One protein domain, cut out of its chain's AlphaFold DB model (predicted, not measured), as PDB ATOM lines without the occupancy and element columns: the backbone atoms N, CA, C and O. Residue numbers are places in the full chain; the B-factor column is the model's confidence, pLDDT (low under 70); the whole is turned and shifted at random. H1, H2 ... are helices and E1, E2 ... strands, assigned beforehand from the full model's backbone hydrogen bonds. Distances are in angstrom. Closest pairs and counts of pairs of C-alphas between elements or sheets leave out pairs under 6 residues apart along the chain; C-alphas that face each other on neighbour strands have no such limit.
ATOM      1  N   VAL A  43      28.480   9.848 -26.300       93.19
ATOM      2  CA  VAL A  43      28.917  10.083 -24.913       93.19
ATOM      3  C   VAL A  43      29.443  11.506 -24.735       93.19
ATOM      4  O   VAL A  43      29.045  12.183 -23.784       93.19
ATOM      5  N   GLU A  44      30.315  11.974 -25.625       93.44
ATOM      6  CA  GLU A  44      30.850  13.335 -25.552       93.44
ATOM      7  C   GLU A  44      29.778  14.368 -25.866       93.44
ATOM      8  O   GLU A  44      29.683  15.364 -25.154       93.44
ATOM      9  N   LEU A  45      28.901  14.102 -26.837       94.19
ATOM     10  CA  LEU A  45      27.783  14.989 -27.146       94.19
ATOM     11  C   LEU A  45      26.844  15.157 -25.939       94.19
ATOM     12  O   LEU A  45      26.346  16.253 -25.676       94.19
ATOM     13  N   ALA A  46      26.632  14.096 -25.152       93.81
ATOM     14  CA  ALA A  46      25.837  14.179 -23.927       93.81
ATOM     15  C   ALA A  46      26.516  15.052 -22.859       93.81
ATOM     16  O   ALA A  46      25.848  15.865 -22.220       93.81
ATOM     17  N   ARG A  47      27.841  14.923 -22.694       94.25
ATOM     18  CA  ARG A  47      28.632  15.772 -21.786       94.25
ATOM     19  C   ARG A  47      28.641  17.229 -22.239       94.25
ATOM     20  O   ARG A  47      28.477  18.125 -21.416       94.25
ATOM     21  N   TRP A  48      28.781  17.463 -23.540       94.38
ATOM     22  CA  TRP A  48      28.724  18.791 -24.135       94.38
ATOM     23  C   TRP A  48      27.374  19.462 -23.859       94.38
ATOM     24  O   TRP A  48      27.342  20.588 -23.364       94.38
ATOM     25  N   LEU A  49      26.261  18.745 -24.040       93.31
ATOM     26  CA  LEU A  49      24.931  19.277 -23.737       93.31
ATOM     27  C   LEU A  49      24.773  19.654 -22.252       93.31
ATOM     28  O   LEU A  49      24.200  20.693 -21.930       93.31
ATOM     29  N   GLU A  50      25.315  18.849 -21.338       93.56
ATOM     30  CA  GLU A  50      25.337  19.191 -19.910       93.56
ATOM     31  C   GLU A  50      26.219  20.399 -19.598       93.56
ATOM     32  O   GLU A  50      25.894  21.184 -18.707       93.56
ATOM     33  N   SER A  51      27.335  20.560 -20.310       94.38
ATOM     34  CA  SER A  51      28.207  21.722 -20.156       94.38
ATOM     35  C   SER A  51      27.516  23.012 -20.605       94.38
ATOM     36  O   SER A  51      27.663  24.037 -19.940       94.38
ATOM     37  N   LEU A  52      26.685  22.948 -21.652       92.50
ATOM     38  CA  LEU A  52      25.868  24.075 -22.100       92.50
ATOM     39  C   LEU A  52      24.831  24.486 -21.055       92.50
ATOM     40  O   LEU A  52      24.729  25.672 -20.749       92.50
ATOM     41  N   ASP A  53      24.102  23.527 -20.473       92.69
ATOM     42  CA  ASP A  53      23.139  23.807 -19.396       92.69
ATOM     43  C   ASP A  53      23.837  24.524 -18.214       92.69
ATOM     44  O   ASP A  53      23.334  25.525 -17.698       92.69
ATOM     45  N   ARG A  54      25.038  24.066 -17.821       94.25
ATOM     46  CA  ARG A  54      25.840  24.696 -16.751       94.25
ATOM     47  C   ARG A  54      26.340  26.089 -17.138       94.25
ATOM     48  O   ARG A  54      26.293  27.010 -16.323       94.25
ATOM     49  N   ALA A  55      26.817  26.260 -18.371       95.88
ATOM     50  CA  ALA A  55      27.295  27.544 -18.872       95.88
ATOM     51  C   ALA A  55      26.165  28.582 -18.933       95.88
ATOM     52  O   ALA A  55      26.374  29.737 -18.553       95.88
ATOM     53  N   LEU A  56      24.963  28.161 -19.341       94.56
ATOM     54  CA  LEU A  56      23.762  28.989 -19.345       94.56
ATOM     55  C   LEU A  56      23.395  29.427 -17.925       94.56
ATOM     56  O   LEU A  56      23.227  30.623 -17.694       94.56
ATOM     57  N   ALA A  57      23.340  28.495 -16.967       93.81
ATOM     58  CA  ALA A  57      23.048  28.815 -15.569       93.81
ATOM     59  C   ALA A  57      24.051  29.833 -14.996       93.81
ATOM     60  O   ALA A  57      23.656  30.856 -14.437       93.81
ATOM     61  N   ARG A  58      25.355  29.620 -15.232       95.00
ATOM     62  CA  ARG A  58      26.411  30.561 -14.828       95.00
ATOM     63  C   ARG A  58      26.230  31.940 -15.463       95.00
ATOM     64  O   ARG A  58      26.428  32.951 -14.792       95.00
ATOM     65  N   ARG A  59      25.855  31.999 -16.745       96.75
ATOM     66  CA  ARG A  59      25.648  33.265 -17.458       96.75
ATOM     67  C   ARG A  59      24.434  34.029 -16.931       96.75
ATOM     68  O   ARG A  59      24.549  35.233 -16.730       96.75
ATOM     69  N   LEU A  60      23.319  33.351 -16.654       96.50
ATOM     70  CA  LEU A  60      22.141  33.980 -16.042       96.50
ATOM     71  C   LEU A  60      22.419  34.475 -14.624       96.50
ATOM     72  O   LEU A  60      22.003  35.576 -14.273       96.50
ATOM     73  N   ARG A  61      23.180  33.717 -13.830       95.50
ATOM     74  CA  ARG A  61      23.643  34.160 -12.512       95.50
ATOM     75  C   ARG A  61      24.496  35.429 -12.607       95.50
ATOM     76  O   ARG A  61      24.243  36.388 -11.886       95.50
ATOM     77  N   ASN A  62      25.475  35.459 -13.516       95.81
ATOM     78  CA  ASN A  62      26.318  36.642 -13.737       95.81
ATOM     79  C   ASN A  62      25.490  37.852 -14.174       95.81
ATOM     80  O   ASN A  62      25.713  38.954 -13.684       95.81
ATOM     81  N   LEU A  63      24.530  37.634 -15.076       96.69
ATOM     82  CA  LEU A  63      23.619  38.676 -15.533       96.69
ATOM     83  C   LEU A  63      22.748  39.195 -14.384       96.69
ATOM     84  O   LEU A  63      22.610  40.401 -14.238       96.69
ATOM     85  N   SER A  64      22.225  38.305 -13.538       95.62
ATOM     86  CA  SER A  64      21.450  38.681 -12.348       95.62
ATOM     87  C   SER A  64      22.269  39.577 -11.422       95.62
ATOM     88  O   SER A  64      21.813  40.642 -11.021       95.62
ATOM     89  N   HIS A  65      23.517  39.192 -11.140       95.50
ATOM     90  CA  HIS A  65      24.417  40.008 -10.331       95.50
ATOM     91  C   HIS A  65      24.697  41.376 -10.973       95.50
ATOM     92  O   HIS A  65      24.582  42.391 -10.294       95.50
ATOM     93  N   ALA A  66      25.000  41.421 -12.275       95.69
ATOM     94  CA  ALA A  66      25.248  42.674 -12.988       95.69
ATOM     95  C   ALA A  66      24.025  43.608 -12.969       95.69
ATOM     96  O   ALA A  66      24.169  44.792 -12.680       95.69
ATOM     97  N   LEU A  67      22.822  43.073 -13.200       95.44
ATOM     98  CA  LEU A  67      21.577  43.840 -13.111       95.44
ATOM     99  C   LEU A  67      21.358  44.394 -11.704       95.44
ATOM    100  O   LEU A  67      21.051  45.570 -11.561       95.44
ATOM    101  N   ASN A  68      21.580  43.587 -10.666       94.69
ATOM    102  CA  ASN A  68      21.438  44.041  -9.283       94.69
ATOM    103  C   ASN A  68      22.447  45.141  -8.919       94.69
ATOM    104  O   ASN A  68      22.094  46.068  -8.194       94.69
ATOM    105  N   VAL A  69      23.679  45.077  -9.440       94.62
ATOM    106  CA  VAL A  69      24.673  46.151  -9.281       94.62
ATOM    107  C   VAL A  69      24.184  47.444  -9.936       94.62
ATOM    108  O   VAL A  69      24.252  48.500  -9.311       94.62
ATOM    109  N   GLU A  70      23.658  47.375 -11.158       95.56
ATOM    110  CA  GLU A  70      23.115  48.555 -11.844       95.56
ATOM    111  C   GLU A  70      21.858  49.104 -11.152       95.56
ATOM    112  O   GLU A  70      21.719  50.313 -10.987       95.56
ATOM    113  N   MET A  71      20.973  48.237 -10.656       93.62
ATOM    114  CA  MET A  71      19.794  48.649  -9.888       93.62
ATOM    115  C   MET A  71      20.166  49.299  -8.552       93.62
ATOM    116  O   MET A  71      19.495  50.241  -8.136       93.62
ATOM    117  N   LEU A  72      21.236  48.839  -7.895       93.31
ATOM    118  CA  LEU A  72      21.777  49.500  -6.708       93.31
ATOM    119  C   LEU A  72      22.342  50.882  -7.058       93.31
ATOM    120  O   LEU A  72      22.054  51.851  -6.361       93.31
ATOM    121  N   ARG A  73      23.111  50.997  -8.150       93.69
ATOM    122  CA  ARG A  73      23.644  52.288  -8.628       93.69
ATOM    123  C   ARG A  73      22.532  53.283  -8.953       93.69
ATOM    124  O   ARG A  73      22.683  54.469  -8.681       93.69
ATOM    125  N   ALA A  74      21.419  52.795  -9.497       94.50
ATOM    126  CA  ALA A  74      20.225  53.586  -9.775       94.50
ATOM    127  C   ALA A  74      19.358  53.875  -8.529       94.50
ATOM    128  O   ALA A  74      18.370  54.594  -8.643       94.50
ATOM    129  N   GLY A  75      19.688  53.314  -7.359       91.00
ATOM    130  CA  GLY A  75      18.920  53.488  -6.120       91.00
ATOM    131  C   GLY A  75      17.578  52.743  -6.080       91.00
ATOM    132  O   GLY A  75      16.733  53.064  -5.253       91.00
ATOM    133  N   ILE A  76      17.360  51.764  -6.966       89.62
ATOM    134  CA  ILE A  76      16.132  50.946  -7.012       89.62
ATOM    135  C   ILE A  76      16.178  49.838  -5.952       89.62
ATOM    136  O   ILE A  76      15.156  49.478  -5.372       89.62
ATOM    137  N   VAL A  77      17.364  49.274  -5.719       87.56
ATOM    138  CA  VAL A  77      17.593  48.212  -4.732       87.56
ATOM    139  C   VAL A  77      18.442  48.767  -3.595       87.56
ATOM    140  O   VAL A  77      19.414  49.476  -3.834       87.56
ATOM    141  N   ASN A  78      18.098  48.404  -2.359       81.31
ATOM    142  CA  ASN A  78      18.710  48.968  -1.150       81.31
ATOM    143  C   ASN A  78      19.938  48.189  -0.646       81.31
ATOM    144  O   ASN A  78      20.585  48.605   0.311       81.31
ATOM    145  N   SER A  79      20.255  47.036  -1.244       83.88
ATOM    146  CA  SER A  79      21.416  46.225  -0.864       83.88
ATOM    147  C   SER A  79      21.959  45.390  -2.020       83.88
ATOM    148  O   SER A  79      21.215  44.884  -2.859       83.88
ATOM    149  N   LEU A  80      23.283  45.224  -2.054       81.50
ATOM    150  CA  LEU A  80      23.941  44.322  -2.993       81.50
ATOM    151  C   LEU A  80      24.054  42.930  -2.383       81.50
ATOM    152  O   LEU A  80      24.650  42.765  -1.321       81.50
ATOM    153  N   LEU A  81      23.581  41.918  -3.107       82.88
ATOM    154  CA  LEU A  81      23.883  40.534  -2.766       82.88
ATOM    155  C   LEU A  81      25.205  40.089  -3.405       82.88
ATOM    156  O   LEU A  81      25.355  40.181  -4.633       82.88
ATOM    157  N   PRO A  82      26.150  39.555  -2.606       88.06
ATOM    158  CA  PRO A  82      27.323  38.881  -3.135       88.06
ATOM    159  C   PRO A  82      26.917  37.743  -4.067       88.06
ATOM    160  O   PRO A  82      25.934  37.036  -3.834       88.06
ATOM    161  N   ILE A  83      27.720  37.519  -5.105       91.38
ATOM    162  CA  ILE A  83      27.429  36.482  -6.096       91.38
ATOM    163  C   ILE A  83      27.394  35.070  -5.482       91.38
ATOM    164  O   ILE A  83      26.631  34.224  -5.937       91.38
ATOM    165  N   SER A  84      28.149  34.845  -4.402       91.31
ATOM    166  CA  SER A  84      28.139  33.607  -3.619       91.31
ATOM    167  C   SER A  84      26.807  33.354  -2.913       91.31
ATOM    168  O   SER A  84      26.413  32.203  -2.755       91.31
ATOM    169  N   LEU A  85      26.086  34.407  -2.516       90.12
ATOM    170  CA  LEU A  85      24.761  34.255  -1.916       90.12
ATOM    171  C   LEU A  85      23.727  33.863  -2.975       90.12
ATOM    172  O   LEU A  85      22.866  33.029  -2.713       90.12
ATOM    173  N   LEU A  86      23.848  34.403  -4.195       91.69
ATOM    174  CA  LEU A  86      23.030  33.952  -5.324       91.69
ATOM    175  C   LEU A  86      23.282  32.468  -5.623       91.69
ATOM    176  O   LEU A  86      22.331  31.729  -5.861       91.69
ATOM    177  N   ASP A  87      24.539  32.018  -5.562       92.62
ATOM    178  CA  ASP A  87      24.882  30.597  -5.694       92.62
ATOM    179  C   ASP A  87      24.266  29.752  -4.571       92.62
ATOM    180  O   ASP A  87      23.700  28.695  -4.844       92.62
ATOM    181  N   ALA A  88      24.321  30.220  -3.320       92.25
ATOM    182  CA  ALA A  88      23.721  29.524  -2.185       92.25
ATOM    183  C   ALA A  88      22.206  29.335  -2.364       92.25
ATOM    184  O   ALA A  88      21.694  28.234  -2.164       92.25
ATOM    185  N   VAL A  89      21.500  30.372  -2.826       91.88
ATOM    186  CA  VAL A  89      20.065  30.292  -3.145       91.88
ATOM    187  C   VAL A  89      19.807  29.316  -4.294       91.88
ATOM    188  O   VAL A  89      18.947  28.446  -4.178       91.88
ATOM    189  N   LEU A  90      20.563  29.409  -5.395       91.56
ATOM    190  CA  LEU A  90      20.404  28.511  -6.548       91.56
ATOM    191  C   LEU A  90      20.672  27.038  -6.194       91.56
ATOM    192  O   LEU A  90      20.064  26.148  -6.786       91.56
ATOM    193  N   ASN A  91      21.552  26.789  -5.222       92.12
ATOM    194  CA  ASN A  91      21.856  25.460  -4.698       92.12
ATOM    195  C   ASN A  91      20.892  25.002  -3.585       92.12
ATOM    196  O   ASN A  91      21.049  23.893  -3.080       92.12
ATOM    197  N   GLY A  92      19.916  25.829  -3.191       90.56
ATOM    198  CA  GLY A  92      18.940  25.510  -2.143       90.56
ATOM    199  C   GLY A  92      19.499  25.542  -0.716       90.56
ATOM    200  O   GLY A  92      18.920  24.939   0.179       90.56
ATOM    201  N   GLN A  93      20.631  26.215  -0.495       91.25
ATOM    202  CA  GLN A  93      21.249  26.369   0.828       91.25
ATOM    203  C   GLN A  93      20.612  27.494   1.652       91.25
ATOM    204  O   GLN A  93      20.793  27.540   2.865       91.25
ATOM    205  N   LEU A  94      19.907  28.416   0.992       88.81
ATOM    206  CA  LEU A  94      19.260  29.563   1.615       88.81
ATOM    207  C   LEU A  94      17.784  29.582   1.222       88.81
ATOM    208  O   LEU A  94      17.460  29.488   0.036       88.81
ATOM    209  N   GLU A  95      16.901  29.702   2.208       85.88
ATOM    210  CA  GLU A  95      15.461  29.759   1.968       85.88
ATOM    211  C   GLU A  95      15.052  31.144   1.453       85.88
ATOM    212  O   GLU A  95      15.408  32.174   2.029       85.88
ATOM    213  N   SER A  96      14.310  31.160   0.347       89.00
ATOM    214  CA  SER A  96      13.743  32.371  -0.248       89.00
ATOM    215  C   SER A  96      12.256  32.487   0.049       89.00
ATOM    216  O   SER A  96      11.530  31.496  -0.028       89.00
ATOM    217  N   GLU A  97      11.789  33.706   0.287       90.81
ATOM    218  CA  GLU A  97      10.362  33.981   0.439       90.81
ATOM    219  C   GLU A  97       9.640  33.996  -0.922       90.81
ATOM    220  O   GLU A  97      10.244  34.335  -1.948       90.81
ATOM    221  N   PRO A  98       8.338  33.648  -0.959       88.38
ATOM    222  CA  PRO A  98       7.567  33.642  -2.194       88.38
ATOM    223  C   PRO A  98       7.450  35.057  -2.777       88.38
ATOM    224  O   PRO A  98       7.033  36.003  -2.107       88.38
ATOM    225  N   VAL A  99       7.802  35.192  -4.054       93.12
ATOM    226  CA  VAL A  99       7.783  36.452  -4.807       93.12
ATOM    227  C   VAL A  99       7.479  36.168  -6.283       93.12
ATOM    228  O   VAL A  99       7.383  35.010  -6.693       93.12
ATOM    229  N   ALA A 100       7.277  37.218  -7.079       92.31
ATOM    230  CA  ALA A 100       7.059  37.105  -8.520       92.31
ATOM    231  C   ALA A 100       8.231  36.415  -9.249       92.31
ATOM    232  O   ALA A 100       9.338  36.287  -8.716       92.31
ATOM    233  N   SER A 101       7.984  35.992 -10.493       91.88
ATOM    234  CA  SER A 101       8.991  35.324 -11.313       91.88
ATOM    235  C   SER A 101      10.244  36.185 -11.483       91.88
ATOM    236  O   SER A 101      10.205  37.408 -11.589       91.88
ATOM    237  N   ASN A 102      11.386  35.514 -11.488       92.69
ATOM    238  CA  ASN A 102      12.733  36.044 -11.620       92.69
ATOM    239  C   ASN A 102      13.131  37.083 -10.561       92.69
ATOM    240  O   ASN A 102      14.144  37.770 -10.712       92.69
ATOM    241  N   LEU A 103      12.369  37.177  -9.470       93.69
ATOM    242  CA  LEU A 103      12.741  37.923  -8.281       93.69
ATOM    243  C   LEU A 103      13.181  36.966  -7.174       93.69
ATOM    244  O   LEU A 103      12.865  35.773  -7.151       93.69
ATOM    245  N   LEU A 104      13.963  37.509  -6.257       92.94
ATOM    246  CA  LEU A 104      14.420  36.840  -5.057       92.94
ATOM    247  C   LEU A 104      14.165  37.770  -3.880       92.94
ATOM    248  O   LEU A 104      14.682  38.888  -3.852       92.94
ATOM    249  N   ARG A 105      13.388  37.274  -2.917       92.31
ATOM    250  CA  ARG A 105      13.177  37.906  -1.619       92.31
ATOM    251  C   ARG A 105      13.873  37.079  -0.543       92.31
ATOM    252  O   ARG A 105      13.652  35.871  -0.448       92.31
ATOM    253  N   LEU A 106      14.720  37.733   0.241       90.38
ATOM    254  CA  LEU A 106      15.449  37.146   1.359       90.38
ATOM    255  C   LEU A 106      15.252  38.001   2.603       90.38
ATOM    256  O   LEU A 106      15.326  39.226   2.530       90.38
ATOM    257  N   ARG A 107      15.077  37.352   3.753       87.56
ATOM    258  CA  ARG A 107      15.073  38.013   5.055       87.56
ATOM    259  C   ARG A 107      16.366  37.664   5.778       87.56
ATOM    260  O   ARG A 107      16.569  36.526   6.188       87.56
ATOM    261  N   VAL A 108      17.263  38.638   5.893       81.50
ATOM    262  CA  VAL A 108      18.565  38.455   6.542       81.50
ATOM    263  C   VAL A 108      18.469  38.960   7.982       81.50
ATOM    264  O   VAL A 108      18.059  40.104   8.193       81.50
ATOM    265  N   PRO A 109      18.828  38.154   8.994       79.50
ATOM    266  CA  PRO A 109      18.861  38.632  10.369       79.50
ATOM    267  C   PRO A 109      19.970  39.679  10.515       79.50
ATOM    268  O   PRO A 109      21.145  39.373  10.316       79.50
ATOM    269  N   VAL A 110      19.608  40.916  10.863       71.56
ATOM    270  CA  VAL A 110      20.579  41.972  11.179       71.56
ATOM    271  C   VAL A 110      20.652  42.081  12.694       71.56
ATOM    272  O   VAL A 110      19.751  42.595  13.348       71.56
ATOM    273  N   SER A 111      21.705  41.522  13.278       57.75
ATOM    274  CA  SER A 111      21.903  41.514  14.724       57.75
ATOM    275  C   SER A 111      22.446  42.861  15.201       57.75
ATOM    276  O   SER A 111      23.653  43.072  15.268       57.75
ATOM    277  N   THR A 112      21.557  43.782  15.571       61.06
ATOM    278  CA  THR A 112      21.940  44.955  16.381       61.06
ATOM    279  C   THR A 112      21.323  44.931  17.777       61.06
ATOM    280  O   THR A 112      21.904  45.500  18.697       61.06
ATOM    281  N   ASN A 113      20.208  44.220  17.989       59.12
ATOM    282  CA  ASN A 113      19.621  44.043  19.316       59.12
ATOM    283  C   ASN A 113      18.795  42.738  19.402       59.12
ATOM    284  O   ASN A 113      17.850  42.585  18.630       59.12
ATOM    285  N   PRO A 114      19.084  41.799  20.326       60.22
ATOM    286  CA  PRO A 114      18.362  40.522  20.435       60.22
ATOM    287  C   PRO A 114      16.869  40.645  20.798       60.22
ATOM    288  O   PRO A 114      16.146  39.659  20.686       60.22
ATOM    289  N   MET A 115      16.391  41.825  21.217       57.12
ATOM    290  CA  MET A 115      14.966  42.082  21.492       57.12
ATOM    291  C   MET A 115      14.156  42.569  20.280       57.12
ATOM    292  O   MET A 115      12.930  42.549  20.342       57.12
ATOM    293  N   VAL A 116      14.799  42.991  19.186       54.50
ATOM    294  CA  VAL A 116      14.110  43.461  17.973       54.50
ATOM    295  C   VAL A 116      14.485  42.530  16.828       54.50
ATOM    296  O   VAL A 116      15.541  42.656  16.217       54.50
ATOM    297  N   LEU A 117      13.612  41.565  16.544       53.94
ATOM    298  CA  LEU A 117      13.775  40.594  15.459       53.94
ATOM    299  C   LEU A 117      13.402  41.198  14.084       53.94
ATOM    300  O   LEU A 117      12.761  40.547  13.254       53.94
ATOM    301  N   GLU A 118      13.751  42.461  13.827       61.84
ATOM    302  CA  GLU A 118      13.596  43.038  12.491       61.84
ATOM    303  C   GLU A 118      14.774  42.606  11.620       61.84
ATOM    304  O   GLU A 118      15.846  43.201  11.602       61.84
ATOM    305  N   GLY A 119      14.570  41.497  10.908       71.44
ATOM    306  CA  GLY A 119      15.430  41.117   9.795       71.44
ATOM    307  C   GLY A 119      15.304  42.124   8.653       71.44
ATOM    308  O   GLY A 119      14.215  42.627   8.377       71.44
ATOM    309  N   MET A 120      16.414  42.389   7.972       81.25
ATOM    310  CA  MET A 120      16.433  43.191   6.755       81.25
ATOM    311  C   MET A 120      15.848  42.378   5.607       81.25
ATOM    312  O   MET A 120      16.315  41.276   5.310       81.25
ATOM    313  N   GLU A 121      14.839  42.936   4.947       87.50
ATOM    314  CA  GLU A 121      14.314  42.386   3.703       87.50
ATOM    315  C   GLU A 121      15.176  42.852   2.527       87.50
ATOM    316  O   GLU A 121      15.435  44.043   2.339       87.50
ATOM    317  N   ILE A 122      15.612  41.894   1.718       88.69
ATOM    318  CA  ILE A 122      16.361  42.125   0.492       88.69
ATOM    319  C   ILE A 122      15.532  41.593  -0.667       88.69
ATOM    320  O   ILE A 122      15.222  40.403  -0.720       88.69
ATOM    321  N   ILE A 123      15.209  42.472  -1.615       91.25
ATOM    322  CA  ILE A 123      14.574  42.113  -2.882       91.25
ATOM    323  C   ILE A 123      15.567  42.394  -4.003       91.25
ATOM    324  O   ILE A 123      16.114  43.491  -4.097       91.25
ATOM    325  N   CYS A 124      15.798  41.408  -4.862       91.75
ATOM    326  CA  CYS A 124      16.689  41.545  -6.007       91.75
ATOM    327  C   CYS A 124      16.223  40.679  -7.184       91.75
ATOM    328  O   CYS A 124      15.318  39.852  -7.054       91.75
ATOM    329  N   VAL A 125      16.852  40.864  -8.340       94.50
ATOM    330  CA  VAL A 125      16.614  40.055  -9.535       94.50
ATOM    331  C   VAL A 125      17.443  38.776  -9.459       94.50
ATOM    332  O   VAL A 125      18.656  38.814  -9.241       94.50
ATOM    333  N   LEU A 126      16.802  37.633  -9.690       95.06
ATOM    334  CA  LEU A 126      17.455  36.339  -9.857       95.06
ATOM    335  C   LEU A 126      16.816  35.606 -11.038       95.06
ATOM    336  O   LEU A 126      15.771  34.976 -10.908       95.06
ATOM    337  N   LEU A 127      17.475  35.677 -12.194       95.56
ATOM    338  CA  LEU A 127      17.005  35.064 -13.433       95.56
ATOM    339  C   LEU A 127      17.150  33.540 -13.366       95.56
ATOM    340  O   LEU A 127      18.266  33.014 -13.299       95.56
ATOM    341  N   ARG A 128      16.026  32.820 -13.438       93.38
ATOM    342  CA  ARG A 128      15.985  31.351 -13.394       93.38
ATOM    343  C   ARG A 128      15.453  30.807 -14.723       93.38
ATOM    344  O   ARG A 128      14.371  31.212 -15.142       93.38
ATOM    345  N   PRO A 129      16.141  29.847 -15.383       93.31
ATOM    346  CA  PRO A 129      15.665  29.277 -16.644       93.31
ATOM    347  C   PRO A 129      14.225  28.770 -16.567       93.31
ATOM    348  O   PRO A 129      13.448  29.006 -17.479       93.31
ATOM    349  N   SER A 130      13.856  28.114 -15.464       92.31
ATOM    350  CA  SER A 130      12.514  27.569 -15.250       92.31
ATOM    351  C   SER A 130      11.423  28.635 -15.236       92.31
ATOM    352  O   SER A 130      10.320  28.374 -15.703       92.31
ATOM    353  N   GLU A 131      11.723  29.821 -14.717       94.50
ATOM    354  CA  GLU A 131      10.762  30.918 -14.614       94.50
ATOM    355  C   GLU A 131      10.681  31.710 -15.912       94.50
ATOM    356  O   GLU A 131       9.587  31.997 -16.379       94.50
ATOM    357  N   LEU A 132      11.814  31.943 -16.578       94.44
ATOM    358  CA  LEU A 132      11.820  32.475 -17.945       94.44
ATOM    359  C   LEU A 132      11.060  31.556 -18.912       94.44
ATOM    360  O   LEU A 132      10.293  32.017 -19.754       94.44
ATOM    361  N   GLU A 133      11.242  30.239 -18.782       94.88
ATOM    362  CA  GLU A 133      10.451  29.247 -19.509       94.88
ATOM    363  C   GLU A 133       8.971  29.322 -19.104       94.88
ATOM    364  O   GLU A 133       8.097  29.220 -19.960       94.88
ATOM    365  N   PHE A 134       8.644  29.507 -17.826       92.75
ATOM    366  CA  PHE A 134       7.253  29.647 -17.388       92.75
ATOM    367  C   PHE A 134       6.563  30.876 -18.000       92.75
ATOM    368  O   PHE A 134       5.409  30.777 -18.423       92.75
ATOM    369  N   ASP A 135       7.288  31.978 -18.162       94.12
ATOM    370  CA  ASP A 135       6.744  33.216 -18.715       94.12
ATOM    371  C   ASP A 135       6.652  33.175 -20.258       94.12
ATOM    372  O   ASP A 135       5.646  33.604 -20.825       94.12
ATOM    373  N   ASP A 136       7.619  32.564 -20.966       95.69
ATOM    374  CA  ASP A 136       7.627  32.503 -22.440       95.69
ATOM    375  C   ASP A 136       7.289  31.101 -23.019       95.69
ATOM    376  O   ASP A 136       8.087  30.154 -22.933       95.69
ATOM    377  N   PRO A 137       6.150  30.934 -23.730       95.31
ATOM    378  CA  PRO A 137       5.781  29.665 -24.365       95.31
ATOM    379  C   PRO A 137       6.747  29.195 -25.463       95.31
ATOM    380  O   PRO A 137       6.799  27.998 -25.770       95.31
ATOM    381  N   ARG A 138       7.502  30.094 -26.103       97.25
ATOM    382  CA  ARG A 138       8.525  29.728 -27.094       97.25
ATOM    383  C   ARG A 138       9.694  29.027 -26.411       97.25
ATOM    384  O   ARG A 138      10.106  27.962 -26.879       97.25
ATOM    385  N   LEU A 139      10.147  29.551 -25.271       95.75
ATOM    386  CA  LEU A 139      11.192  28.926 -24.461       95.75
ATOM    387  C   LEU A 139      10.757  27.551 -23.945       95.75
ATOM    388  O   LEU A 139      11.527  26.596 -24.065       95.75
ATOM    389  N   ARG A 140       9.497  27.386 -23.508       95.62
ATOM    390  CA  ARG A 140       8.973  26.053 -23.126       95.62
ATOM    391  C   ARG A 140       9.056  25.040 -24.250       95.62
ATOM    392  O   ARG A 140       9.485  23.907 -24.030       95.62
ATOM    393  N   ARG A 141       8.637  25.429 -25.458       97.06
ATOM    394  CA  ARG A 141       8.684  24.546 -26.633       97.06
ATOM    395  C   ARG A 141      10.119  24.162 -26.973       97.06
ATOM    396  O   ARG A 141      10.392  22.976 -27.156       97.06
ATOM    397  N   CYS A 142      11.033  25.132 -26.965       95.50
ATOM    398  CA  CYS A 142      12.457  24.886 -27.170       95.50
ATOM    399  C   CYS A 142      13.016  23.908 -26.120       95.50
ATOM    400  O   CYS A 142      13.617  22.889 -26.469       95.50
ATOM    401  N   ARG A 143      12.723  24.124 -24.830       95.12
ATOM    402  CA  ARG A 143      13.154  23.225 -23.750       95.12
ATOM    403  C   ARG A 143      12.575  21.820 -23.896       95.12
ATOM    404  O   ARG A 143      13.283  20.837 -23.669       95.12
ATOM    405  N   ALA A 144      11.306  21.697 -24.282       95.88
ATOM    406  CA  ALA A 144      10.667  20.407 -24.527       95.88
ATOM    407  C   ALA A 144      11.337  19.659 -25.691       95.88
ATOM    408  O   ALA A 144      11.627  18.462 -25.576       95.88
ATOM    409  N   GLN A 145      11.650  20.366 -26.778       96.50
ATOM    410  CA  GLN A 145      12.391  19.814 -27.905       96.50
ATOM    411  C   GLN A 145      13.786  19.356 -27.467       96.50
ATOM    412  O   GLN A 145      14.147  18.206 -27.721       96.50
ATOM    413  N   LEU A 146      14.531  20.177 -26.724       94.69
ATOM    414  CA  LEU A 146      15.856  19.816 -26.218       94.69
ATOM    415  C   LEU A 146      15.806  18.574 -25.313       94.69
ATOM    416  O   LEU A 146      16.601  17.648 -25.474       94.69
ATOM    417  N   LYS A 147      14.808  18.486 -24.420       94.88
ATOM    418  CA  LYS A 147      14.566  17.298 -23.580       94.88
ATOM    419  C   LYS A 147      14.296  16.047 -24.426       94.88
ATOM    420  O   LYS A 147      14.802  14.973 -24.096       94.88
ATOM    421  N   ARG A 148      13.541  16.157 -25.525       97.12
ATOM    422  CA  ARG A 148      13.306  15.042 -26.465       97.12
ATOM    423  C   ARG A 148      14.604  14.578 -27.133       97.12
ATOM    424  O   ARG A 148      14.850  13.371 -27.197       97.12
ATOM    425  N   HIS A 149      15.442  15.512 -27.579       94.75
ATOM    426  CA  HIS A 149      16.733  15.197 -28.199       94.75
ATOM    427  C   HIS A 149      17.672  14.536 -27.184       94.75
ATOM    428  O   HIS A 149      18.201  13.460 -27.454       94.75
ATOM    429  N   ARG A 150      17.760  15.073 -25.959       95.56
ATOM    430  CA  ARG A 150      18.545  14.483 -24.862       95.56
ATOM    431  C   ARG A 150      18.125  13.050 -24.537       95.56
ATOM    432  O   ARG A 150      18.978  12.186 -24.363       95.56
ATOM    433  N   ARG A 151      16.820  12.756 -24.487       97.06
ATOM    434  CA  ARG A 151      16.325  11.380 -24.269       97.06
ATOM    435  C   ARG A 151      16.777  10.428 -25.373       97.06
ATOM    436  O   ARG A 151      17.138   9.292 -25.080       97.06
ATOM    437  N   THR A 152      16.747  10.884 -26.620       97.06
ATOM    438  CA  THR A 152      17.191  10.096 -27.778       97.06
ATOM    439  C   THR A 152      18.695   9.841 -27.709       97.06
ATOM    440  O   THR A 152      19.125   8.694 -27.795       97.06
ATOM    441  N   LEU A 153      19.476  10.879 -27.414       96.56
ATOM    442  CA  LEU A 153      20.921  10.787 -27.224       96.56
ATOM    443  C   LEU A 153      21.301   9.802 -26.110       96.56
ATOM    444  O   LEU A 153      22.164   8.950 -26.295       96.56
ATOM    445  N   LEU A 154      20.606   9.833 -24.971       96.81
ATOM    446  CA  LEU A 154      20.856   8.888 -23.879       96.81
ATOM    447  C   LEU A 154      20.553   7.430 -24.268       96.81
ATOM    448  O   LEU A 154      21.200   6.520 -23.747       96.81
ATOM    449  N   LYS A 155      19.610   7.180 -25.189       97.62
ATOM    450  CA  LYS A 155      19.403   5.833 -25.752       97.62
ATOM    451  C   LYS A 155      20.599   5.408 -26.607       97.62
ATOM    452  O   LYS A 155      21.078   4.289 -26.430       97.62
ATOM    453  N   MET A 156      21.120   6.302 -27.450       96.94
ATOM    454  CA  MET A 156      22.316   6.046 -28.268       96.94
ATOM    455  C   MET A 156      23.546   5.761 -27.398       96.94
ATOM    456  O   MET A 156      24.250   4.787 -27.637       96.94
ATOM    457  N   VAL A 157      23.751   6.521 -26.317       96.94
ATOM    458  CA  VAL A 157      24.835   6.274 -25.347       96.94
ATOM    459  C   VAL A 157      24.749   4.869 -24.741       96.94
ATOM    460  O   VAL A 157      25.764   4.188 -24.593       96.94
ATOM    461  N   ARG A 158      23.544   4.403 -24.389       96.94
ATOM    462  CA  ARG A 158      23.355   3.041 -23.859       96.94
ATOM    463  C   ARG A 158      23.694   1.981 -24.903       96.94
ATOM    464  O   ARG A 158      24.365   1.009 -24.564       96.94
ATOM    465  N   GLN A 159      23.258   2.178 -26.146       95.94
ATOM    466  CA  GLN A 159      23.554   1.270 -27.255       95.94
ATOM    467  C   GLN A 159      25.055   1.218 -27.549       95.94
ATOM    468  O   GLN A 159      25.611   0.125 -27.617       95.94
ATOM    469  N   GLN A 160      25.727   2.371 -27.623       94.94
ATOM    470  CA  GLN A 160      27.175   2.440 -27.815       94.94
ATOM    471  C   GLN A 160      27.905   1.654 -26.721       94.94
ATOM    472  O   GLN A 160      28.692   0.764 -27.028       94.94
ATOM    473  N   ARG A 161      27.595   1.911 -25.444       94.56
ATOM    474  CA  ARG A 161      28.218   1.194 -24.318       94.56
ATOM    475  C   ARG A 161      27.962  -0.311 -24.370       94.56
ATOM    476  O   ARG A 161      28.833  -1.083 -23.986       94.56
ATOM    477  N   HIS A 162      26.772  -0.732 -24.795       96.31
ATOM    478  CA  HIS A 162      26.440  -2.147 -24.937       96.31
ATOM    479  C   HIS A 162      27.311  -2.825 -26.001       96.31
ATOM    480  O   HIS A 162      27.943  -3.840 -25.714       96.31
ATOM    481  N   TRP A 163      27.378  -2.249 -27.202       94.88
ATOM    482  CA  TRP A 163      28.144  -2.819 -28.310       94.88
ATOM    483  C   TRP A 163      29.651  -2.742 -28.089       94.88
ATOM    484  O   TRP A 163      30.333  -3.726 -28.353       94.88
ATOM    485  N   GLN A 164      30.162  -1.658 -27.498       94.50
ATOM    486  CA  GLN A 164      31.573  -1.550 -27.113       94.50
ATOM    487  C   GLN A 164      31.988  -2.654 -26.137       94.50
ATOM    488  O   GLN A 164      33.011  -3.296 -26.338       94.50
ATOM    489  N   ARG A 165      31.175  -2.941 -25.109       93.75
ATOM    490  CA  ARG A 165      31.458  -4.056 -24.188       93.75
ATOM    491  C   ARG A 165      31.467  -5.405 -24.898       93.75
ATOM    492  O   ARG A 165      32.269  -6.264 -24.551       93.75
ATOM    493  N   ARG A 166      30.563  -5.614 -25.861       94.31
ATOM    494  CA  ARG A 166      30.505  -6.866 -26.631       94.31
ATOM    495  C   ARG A 166      31.709  -7.024 -27.553       94.31
ATOM    496  O   ARG A 166      32.261  -8.117 -27.580       94.31
ATOM    497  N   ALA A 167      32.108  -5.961 -28.246       93.38
ATOM    498  CA  ALA A 167      33.290  -5.947 -29.099       93.38
ATOM    499  C   ALA A 167      34.555  -6.244 -28.281       93.38
ATOM    500  O   ALA A 167      35.230  -7.228 -28.560       93.38
ATOM    501  N   MET A 168      34.767  -5.526 -27.170       92.81
ATOM    502  CA  MET A 168      35.883  -5.795 -26.253       92.81
ATOM    503  C   MET A 168      35.876  -7.242 -25.737       92.81
ATOM    504  O   MET A 168      36.901  -7.913 -25.721       92.81
ATOM    505  N   ALA A 169      34.712  -7.778 -25.352       92.19
ATOM    506  CA  ALA A 169      34.615  -9.170 -24.911       92.19
ATOM    507  C   ALA A 169      34.932 -10.184 -26.028       92.19
ATOM    508  O   ALA A 169      35.385 -11.292 -25.736       92.19
ATOM    509  N   GLN A 170      34.672  -9.845 -27.292       90.75
ATOM    510  CA  GLN A 170      35.047 -10.669 -28.440       90.75
ATOM    511  C   GLN A 170      36.547 -10.584 -28.728       90.75
ATOM    512  O   GLN A 170      37.160 -11.629 -28.927       90.75
ATOM    513  N   GLU A 171      37.133  -9.388 -28.688       91.38
ATOM    514  CA  GLU A 171      38.576  -9.162 -28.851       91.38
ATOM    515  C   GLU A 171      39.376  -9.938 -27.803       91.38
ATOM    516  O   GLU A 171      40.261 -10.715 -28.157       91.38
ATOM    517  N   VAL A 172      38.985  -9.833 -26.526       90.44
ATOM    518  CA  VAL A 172      39.596 -10.611 -25.440       90.44
ATOM    519  C   VAL A 172      39.491 -12.102 -25.744       90.44
ATOM    520  O   VAL A 172      40.498 -12.797 -25.737       90.44
ATOM    521  N   LYS A 173      38.308 -12.623 -26.095       85.56
ATOM    522  CA  LYS A 173      38.179 -14.047 -26.446       85.56
ATOM    523  C   LYS A 173      39.125 -14.451 -27.578       85.56
ATOM    524  O   LYS A 173      39.774 -15.481 -27.460       85.56
TER     525      LYS A 173
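Overview. This is residues 43 to 173 of the 191 residues of an uncharacterized protein of Prochlorococcus sp. MIT 1303 (UniProt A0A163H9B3). Two long helices, H1 and H4, make a narrow V: the first residues of H1 meet H4 at residues 150 to 157, and short H3 folds back from the first part of H4 toward H1. The hairpin E1 E2 and short H2 pack near the far part of H1, while residues 162 to 173 of H4 stick out at the opposite end. The printed part has 131 residues, mostly helix, in the order H1 H2 E1 E2 H3 H4, with E1 and E2 antiparallel. It is extended, a rod of 77 by 36 by 24 A, with a radius of gyration of the C-alphas of 22.0 A.

Along the chain. H1, residues 43 to 73, begins at C-alpha 43 (28.917, 10.083, -24.913) and is 45.5 A long. H2 is residues 83 to 90, E1 103 to 108, E2 120 to 125 and H3 129 to 135. H4, residues 137 to 173, is 54.4 A long and ends at C-alpha 173 (38.179, -14.047, -26.446).

Arrangement. H1 touches H4, closest C-alphas Val 43 and Val 157 at 5.6 A, opposite ways at a shallow tilt of 34 degrees, only just short of steep. With residues 61 to 65 alone H1 touches H2, closest C-alphas His 65 and Ile 83 at 6.3 A. The closest C-alphas of H1 and E2 are Ser 64 and Val 125, 5.8 A apart. In the hairpin, N 104 and O 124 are 2.8 A apart, within hydrogen-bond range. H3 and H4 touch only at the corner, closest C-alphas Glu 133 and Leu 139 at 5.0 A. In H1, H2, H3 and H4 every O i to N i+4 pair is within hydrogen-bond range.

Size, cuts and confidence. The C-alphas of Met 115 and Lys 173, the two farthest apart, are 77.4 A apart. The printed part has no cut. The links H2 to E1 and E1 to E2 are long. Residues 111 to 118 have pLDDT under 70.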